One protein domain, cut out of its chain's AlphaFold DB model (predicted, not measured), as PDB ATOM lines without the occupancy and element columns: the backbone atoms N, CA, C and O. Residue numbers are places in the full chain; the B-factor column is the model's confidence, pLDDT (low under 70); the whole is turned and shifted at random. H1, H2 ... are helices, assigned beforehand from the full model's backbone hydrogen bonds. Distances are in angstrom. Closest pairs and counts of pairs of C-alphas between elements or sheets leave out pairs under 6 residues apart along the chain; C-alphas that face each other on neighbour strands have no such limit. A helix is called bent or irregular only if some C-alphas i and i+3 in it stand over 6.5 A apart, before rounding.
ATOM      1  N   THR A   5       8.840  36.547  64.575       90.12
ATOM      2  CA  THR A   5       8.930  37.203  63.261       90.12
ATOM      3  C   THR A   5      10.282  36.988  62.578       90.12
ATOM      4  O   THR A   5      10.330  36.737  61.378       90.12
ATOM      5  N   LEU A   6      11.385  37.056  63.332       89.94
ATOM      6  CA  LEU A   6      12.730  36.863  62.785       89.94
ATOM      7  C   LEU A   6      12.955  35.398  62.396       89.94
ATOM      8  O   LEU A   6      13.512  35.121  61.340       89.94
ATOM      9  N   PHE A   7      12.466  34.466  63.215       87.12
ATOM     10  CA  PHE A   7      12.526  33.036  62.923       87.12
ATOM     11  C   PHE A   7      11.749  32.682  61.645       87.12
ATOM     12  O   PHE A   7      12.292  32.035  60.751       87.12
ATOM     13  N   THR A   8      10.515  33.172  61.505       90.12
ATOM     14  CA  THR A   8       9.706  32.951  60.298       90.12
ATOM     15  C   THR A   8      10.347  33.569  59.053       90.12
ATOM     16  O   THR A   8      10.368  32.932  58.002       90.12
ATOM     17  N   ALA A   9      10.918  34.773  59.161       90.25
ATOM     18  CA  ALA A   9      11.614  35.414  58.045       90.25
ATOM     19  C   ALA A   9      12.838  34.606  57.578       90.25
ATOM     20  O   ALA A   9      13.064  34.472  56.377       90.25
ATOM     21  N   LEU A  10      13.595  34.024  58.512       89.94
ATOM     22  CA  LEU A  10      14.739  33.169  58.191       89.94
ATOM     23  C   LEU A  10      14.317  31.868  57.502       89.94
ATOM     24  O   LEU A  10      14.973  31.461  56.547       89.94
ATOM     25  N   ILE A  11      13.208  31.251  57.925       89.19
ATOM     26  CA  ILE A  11      12.650  30.073  57.240       89.19
ATOM     27  C   ILE A  11      12.220  30.427  55.814       89.19
ATOM     28  O   ILE A  11      12.532  29.696  54.877       89.19
ATOM     29  N   ALA A  12      11.531  31.554  55.624       87.75
ATOM     30  CA  ALA A  12      11.124  31.990  54.292       87.75
ATOM     31  C   ALA A  12      12.340  32.231  53.380       87.75
ATOM     32  O   ALA A  12      12.351  31.787  52.233       87.75
ATOM     33  N   LEU A  13      13.388  32.880  53.902       91.69
ATOM     34  CA  LEU A  13      14.639  33.105  53.175       91.69
ATOM     35  C   LEU A  13      15.339  31.786  52.815       91.69
ATOM     36  O   LEU A  13      15.838  31.646  51.700       91.69
ATOM     37  N   PHE A  14      15.353  30.824  53.742       89.25
ATOM     38  CA  PHE A  14      15.915  29.493  53.526       89.25
ATOM     39  C   PHE A  14      15.242  28.792  52.342       89.25
ATOM     40  O   PHE A  14      15.933  28.382  51.412       89.25
ATOM     41  N   TRP A  15      13.907  28.756  52.314       86.81
ATOM     42  CA  TRP A  15      13.165  28.156  51.204       86.81
ATOM     43  C   TRP A  15      13.454  28.845  49.869       86.81
ATOM     44  O   TRP A  15      13.697  28.176  48.866       86.81
ATOM     45  N   VAL A  16      13.480  30.181  49.837       88.31
ATOM     46  CA  VAL A  16      13.800  30.931  48.609       88.31
ATOM     47  C   VAL A  16      15.207  30.598  48.106       88.31
ATOM     48  O   VAL A  16      15.392  30.373  46.908       88.31
ATOM     49  N   ALA A  17      16.191  30.542  49.005       86.69
ATOM     50  CA  ALA A  17      17.564  30.189  48.659       86.69
ATOM     51  C   ALA A  17      17.671  28.749  48.136       86.69
ATOM     52  O   ALA A  17      18.374  28.504  47.155       86.69
ATOM     53  N   GLU A  18      16.940  27.814  48.742       85.62
ATOM     54  CA  GLU A  18      16.890  26.415  48.321       85.62
ATOM     55  C   GLU A  18      16.310  26.267  46.907       85.62
ATOM     56  O   GLU A  18      16.938  25.648  46.044       85.62
ATOM     57  N   PHE A  19      15.171  26.906  46.618       84.00
ATOM     58  CA  PHE A  19      14.578  26.879  45.276       84.00
ATOM     59  C   PHE A  19      15.473  27.543  44.226       84.00
ATOM     60  O   PHE A  19      15.598  27.033  43.109       84.00
ATOM     61  N   ALA A  20      16.127  28.655  44.573       87.38
ATOM     62  CA  ALA A  20      17.078  29.313  43.682       87.38
ATOM     63  C   ALA A  20      18.272  28.399  43.366       87.38
ATOM     64  O   ALA A  20      18.649  28.254  42.201       87.38
ATOM     65  N   PHE A  21      18.828  27.732  44.380       82.19
ATOM     66  CA  PHE A  21      19.926  26.786  44.206       82.19
ATOM     67  C   PHE A  21      19.514  25.590  43.339       82.19
ATOM     68  O   PHE A  21      20.206  25.265  42.373       82.19
ATOM     69  N   ALA A  22      18.355  24.986  43.616       80.81
ATOM     70  CA  ALA A  22      17.821  23.890  42.814       80.81
ATOM     71  C   ALA A  22      17.628  24.302  41.344       80.81
ATOM     72  O   ALA A  22      18.019  23.564  40.439       80.81
ATOM     73  N   GLY A  23      17.098  25.504  41.096       84.56
ATOM     74  CA  GLY A  23      16.939  26.056  39.750       84.56
ATOM     75  C   GLY A  23      18.267  26.209  39.005       84.56
ATOM     76  O   GLY A  23      18.367  25.806  37.846       84.56
ATOM     77  N   VAL A  24      19.305  26.722  39.674       83.06
ATOM     78  CA  VAL A  24      20.657  26.847  39.098       83.06
ATOM     79  C   VAL A  24      21.247  25.478  38.764       83.06
ATOM     80  O   VAL A  24      21.800  25.300  37.679       83.06
ATOM     81  N   VAL A  25      21.097  24.497  39.657       80.00
ATOM     82  CA  VAL A  25      21.587  23.129  39.436       80.00
ATOM     83  C   VAL A  25      20.880  22.488  38.240       80.00
ATOM     84  O   VAL A  25      21.545  21.981  37.336       80.00
ATOM     85  N   VAL A  26      19.548  22.558  38.177       83.50
ATOM     86  CA  VAL A  26      18.769  22.023  37.047       83.50
ATOM     87  C   VAL A  26      19.152  22.717  35.743       83.50
ATOM     88  O   VAL A  26      19.401  22.040  34.744       83.50
ATOM     89  N   TYR A  27      19.257  24.048  35.750       80.12
ATOM     90  CA  TYR A  27      19.694  24.822  34.591       80.12
ATOM     91  C   TYR A  27      21.075  24.372  34.101       80.12
ATOM     92  O   TYR A  27      21.258  24.146  32.903       80.12
ATOM     93  N   TRP A  28      22.032  24.180  35.010       82.31
ATOM     94  CA  TRP A  28      23.373  23.709  34.672       82.31
ATOM     95  C   TRP A  28      23.354  22.302  34.065       82.31
ATOM     96  O   TRP A  28      23.976  22.073  33.029       82.31
ATOM     97  N   PHE A  29      22.588  21.368  34.633       73.88
ATOM     98  CA  PHE A  29      22.472  20.021  34.066       73.88
ATOM     99  C   PHE A  29      21.840  20.035  32.671       73.88
ATOM    100  O   PHE A  29      22.363  19.388  31.767       73.88
ATOM    101  N   VAL A  30      20.759  20.796  32.476       76.56
ATOM    102  CA  VAL A  30      20.074  20.907  31.179       76.56
ATOM    103  C   VAL A  30      20.970  21.548  30.118       76.56
ATOM    104  O   VAL A  30      20.971  21.092  28.978       76.56
ATOM    105  N   THR A  31      21.729  22.587  30.474       76.75
ATOM    106  CA  THR A  31      22.519  23.363  29.502       76.75
ATOM    107  C   THR A  31      23.934  22.836  29.275       76.75
ATOM    108  O   THR A  31      24.429  22.928  28.156       76.75
ATOM    109  N   GLN A  32      24.589  22.289  30.302       66.00
ATOM    110  CA  GLN A  32      26.002  21.883  30.263       66.00
ATOM    111  C   GLN A  32      26.212  20.413  30.641       66.00
ATOM    112  O   GLN A  32      27.114  19.766  30.120       66.00
ATOM    113  N   GLY A  33      25.376  19.849  31.518       60.75
ATOM    114  CA  GLY A  33      25.529  18.463  31.981       60.75
ATOM    115  C   GLY A  33      25.194  17.394  30.933       60.75
ATOM    116  O   GLY A  33      25.628  16.251  31.067       60.75
ATOM    117  N   LYS A  51      27.207  10.266  30.470       65.00
ATOM    118  CA  LYS A  51      25.837  10.777  30.664       65.00
ATOM    119  C   LYS A  51      24.931   9.856  31.480       65.00
ATOM    120  O   LYS A  51      24.053  10.325  32.200       65.00
ATOM    121  N   SER A  52      25.136   8.544  31.365       72.38
ATOM    122  CA  SER A  52      24.422   7.541  32.159       72.38
ATOM    123  C   SER A  52      24.713   7.696  33.656       72.38
ATOM    124  O   SER A  52      23.793   7.708  34.475       72.38
ATOM    125  N   PHE A  53      25.983   7.907  34.010       73.38
ATOM    126  CA  PHE A  53      26.413   8.148  35.384       73.38
ATOM    127  C   PHE A  53      25.880   9.485  35.911       73.38
ATOM    128  O   PHE A  53      25.278   9.525  36.982       73.38
ATOM    129  N   THR A  54      25.977  10.552  35.116       74.12
ATOM    130  CA  THR A  54      25.430  11.879  35.437       74.12
ATOM    131  C   THR A  54      23.923  11.832  35.697       74.12
ATOM    132  O   THR A  54      23.441  12.362  36.697       74.12
ATOM    133  N   ARG A  55      23.162  11.139  34.842       75.56
ATOM    134  CA  ARG A  55      21.709  10.978  34.989       75.56
ATOM    135  C   ARG A  55      21.336  10.125  36.202       75.56
ATOM    136  O   ARG A  55      20.372  10.443  36.893       75.56
ATOM    137  N   THR A  56      22.096   9.067  36.472       78.00
ATOM    138  CA  THR A  56      21.883   8.202  37.643       78.00
ATOM    139  C   THR A  56      22.172   8.959  38.937       78.00
ATOM    140  O   THR A  56      21.373   8.914  39.868       78.00
ATOM    141  N   SER A  57      23.263   9.725  38.969       74.88
ATOM    142  CA  SER A  57      23.604  10.618  40.078       74.88
ATOM    143  C   SER A  57      22.505  11.659  40.314       74.88
ATOM    144  O   SER A  57      22.031  11.809  41.438       74.88
ATOM    145  N   LEU A  58      22.007  12.294  39.248       80.12
ATOM    146  CA  LEU A  58      20.911  13.259  39.331       80.12
ATOM    147  C   LEU A  58      19.623  12.638  39.897       80.12
ATOM    148  O   LEU A  58      18.954  13.263  40.715       80.12
ATOM    149  N   LEU A  59      19.288  11.406  39.500       82.56
ATOM    150  CA  LEU A  59      18.134  10.676  40.041       82.56
ATOM    151  C   LEU A  59      18.307  10.331  41.524       82.56
ATOM    152  O   LEU A  59      17.352  10.470  42.287       82.56
ATOM    153  N   MET A  60      19.505   9.917  41.946       83.44
ATOM    154  CA  MET A  60      19.792   9.627  43.356       83.44
ATOM    155  C   MET A  60      19.692  10.885  44.220       83.44
ATOM    156  O   MET A  60      19.021  10.865  45.252       83.44
ATOM    157  N   TRP A  61      20.289  11.993  43.776       79.44
ATOM    158  CA  TRP A  61      20.180  13.278  44.465       79.44
ATOM    159  C   TRP A  61      18.738  13.790  44.488       79.44
ATOM    160  O   TRP A  61      18.246  14.175  45.546       79.44
ATOM    161  N   GLY A  62      18.030  13.727  43.358       84.19
ATOM    162  CA  GLY A  62      16.620  14.106  43.280       84.19
ATOM    163  C   GLY A  62      15.742  13.297  44.238       84.19
ATOM    164  O   GLY A  62      14.932  13.875  44.960       84.19
ATOM    165  N   GLY A  63      15.942  11.977  44.311       86.88
ATOM    166  CA  GLY A  63      15.235  11.108  45.254       86.88
ATOM    167  C   GLY A  63      15.552  11.419  46.720       86.88
ATOM    168  O   GLY A  63      14.643  11.450  47.547       86.88
ATOM    169  N   PHE A  64      16.816  11.704  47.041       80.25
ATOM    170  CA  PHE A  64      17.241  12.079  48.392       80.25
ATOM    171  C   PHE A  64      16.582  13.383  48.866       80.25
ATOM    172  O   PHE A  64      15.996  13.417  49.947       80.25
ATOM    173  N   PHE A  65      16.608  14.436  48.043       77.56
ATOM    174  CA  PHE A  65      15.958  15.705  48.383       77.56
ATOM    175  C   PHE A  65      14.434  15.569  48.470       77.56
ATOM    176  O   PHE A  65      13.828  16.103  49.396       77.56
ATOM    177  N   LEU A  66      13.811  14.795  47.577       84.94
ATOM    178  CA  LEU A  66      12.376  14.507  47.650       84.94
ATOM    179  C   LEU A  66      12.001  13.817  48.973       84.94
ATOM    180  O   LEU A  66      10.999  14.169  49.592       84.94
ATOM    181  N   ALA A  67      12.816  12.860  49.426       85.75
ATOM    182  CA  ALA A  67      12.607  12.177  50.699       85.75
ATOM    183  C   ALA A  67      12.727  13.133  51.897       85.75
ATOM    184  O   ALA A  67      11.905  13.065  52.810       85.75
ATOM    185  N   ILE A  68      13.697  14.056  51.878       79.25
ATOM    186  CA  ILE A  68      13.828  15.106  52.902       79.25
ATOM    187  C   ILE A  68      12.576  15.984  52.937       79.25
ATOM    188  O   ILE A  68      12.007  16.188  54.008       79.25
ATOM    189  N   VAL A  69      12.113  16.461  51.778       79.62
ATOM    190  CA  VAL A  69      10.909  17.300  51.693       79.62
ATOM    191  C   VAL A  69       9.686  16.555  52.235       79.62
ATOM    192  O   VAL A  69       8.932  17.120  53.022       79.62
ATOM    193  N   LEU A  70       9.509  15.277  51.886       84.44
ATOM    194  CA  LEU A  70       8.417  14.453  52.417       84.44
ATOM    195  C   LEU A  70       8.482  14.304  53.942       84.44
ATOM    196  O   LEU A  70       7.455  14.437  54.602       84.44
ATOM    197  N   LEU A  71       9.668  14.064  54.509       78.44
ATOM    198  CA  LEU A  71       9.842  13.964  55.963       78.44
ATOM    199  C   LEU A  71       9.517  15.281  56.674       78.44
ATOM    200  O   LEU A  71       8.904  15.255  57.739       78.44
ATOM    201  N   ILE A  72       9.880  16.419  56.080       75.38
ATOM    202  CA  ILE A  72       9.545  17.744  56.615       75.38
ATOM    203  C   ILE A  72       8.031  17.978  56.562       75.38
ATOM    204  O   ILE A  72       7.463  18.413  57.553       75.38
ATOM    205  N   VAL A  73       7.370  17.666  55.442       77.75
ATOM    206  CA  VAL A  73       5.921  17.884  55.273       77.75
ATOM    207  C   VAL A  73       5.085  16.971  56.172       77.75
ATOM    208  O   VAL A  73       4.066  17.410  56.684       77.75
ATOM    209  N   VAL A  74       5.491  15.712  56.366       78.06
ATOM    210  CA  VAL A  74       4.780  14.772  57.256       78.06
ATOM    211  C   VAL A  74       5.057  15.068  58.733       78.06
ATOM    212  O   VAL A  74       4.215  14.782  59.582       78.06
ATOM    213  N   GLY A  75       6.242  15.594  59.054       58.38
ATOM    214  CA  GLY A  75       6.632  15.936  60.422       58.38
ATOM    215  C   GLY A  75       6.192  17.326  60.902       58.38
ATOM    216  O   GLY A  75       6.286  17.579  62.102       58.38
ATOM    217  N   ALA A  76       5.760  18.210  59.996       53.53
ATOM    218  CA  ALA A  76       5.234  19.551  60.278       53.53
ATOM    219  C   ALA A  76       3.725  19.531  60.561       53.53
ATOM    220  O   ALA A  76       3.299  20.331  61.426       53.53
TER     221      ALA A  76
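AT A GLANCE: This is residues 5 to 33 and 51 to 76 of the 76 residues of an uncharacterized protein of Salinigranum rubrum (UniProt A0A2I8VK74). Two long helices, H1 and H2, run side by side in opposite ways as a narrow, open V, nearing each other at the end where H1 stops and H2 starts and spreading toward the other end. There residues 5 to 21 of H1 and 63 to 75 of H2, with residue 76, stand free. The printed part has 55 residues, 54 of them in the two named helices, H1 then H2, with no named strand; the class is all helix. The whole is loose, with a radius of gyration of the C-alphas of 14.1 A, and flat, spanning 45 by 23 by 9 A.

HOW THE PARTS SIT: H1, residues 5 to 33, and H2, residues 51 to 75, are close but not clearly touching, with 2 pairs of C-alphas within 8 A. Their closest C-alphas, those of Gly 33 and Thr 54, are 7.4 A apart. Their centres are 15.0 A apart. The helices run opposite ways at a shallow tilt of 18 degrees. In H1 and H2 every O i to N i+4 pair is within hydrogen-bond range.

IN THESE COORDINATES: H1 begins at C-alpha 5, at (8.930, 37.203, 63.261), and ends at C-alpha 33, at (25.529, 18.463, 31.981), 40.1 A from first to last C-alpha. It is neither bent nor irregular, but only just: C-alphas 30 and 33 are 6.0 A apart. H2 is 35.8 A long from C-alpha 51 to C-alpha 75, the latter at (6.632, 15.936, 60.422). Ala 76 follows H2 and is the chain's last residue.

THE WHOLE: The two C-alphas farthest apart are those of Thr 5 and Ser 52, 45.7 A. The first and last printed C-alphas, those of Thr 5 and Ala 76, are 18.3 A apart. The link from H1 to H2 runs across the cut: residues 34 to 50 are not printed, and C-alphas 33 and 51 are 7.8 A apart. The mean pLDDT of the printed part is 80.5; residues 32 to 33, 51 and 75 to 76 are under 70.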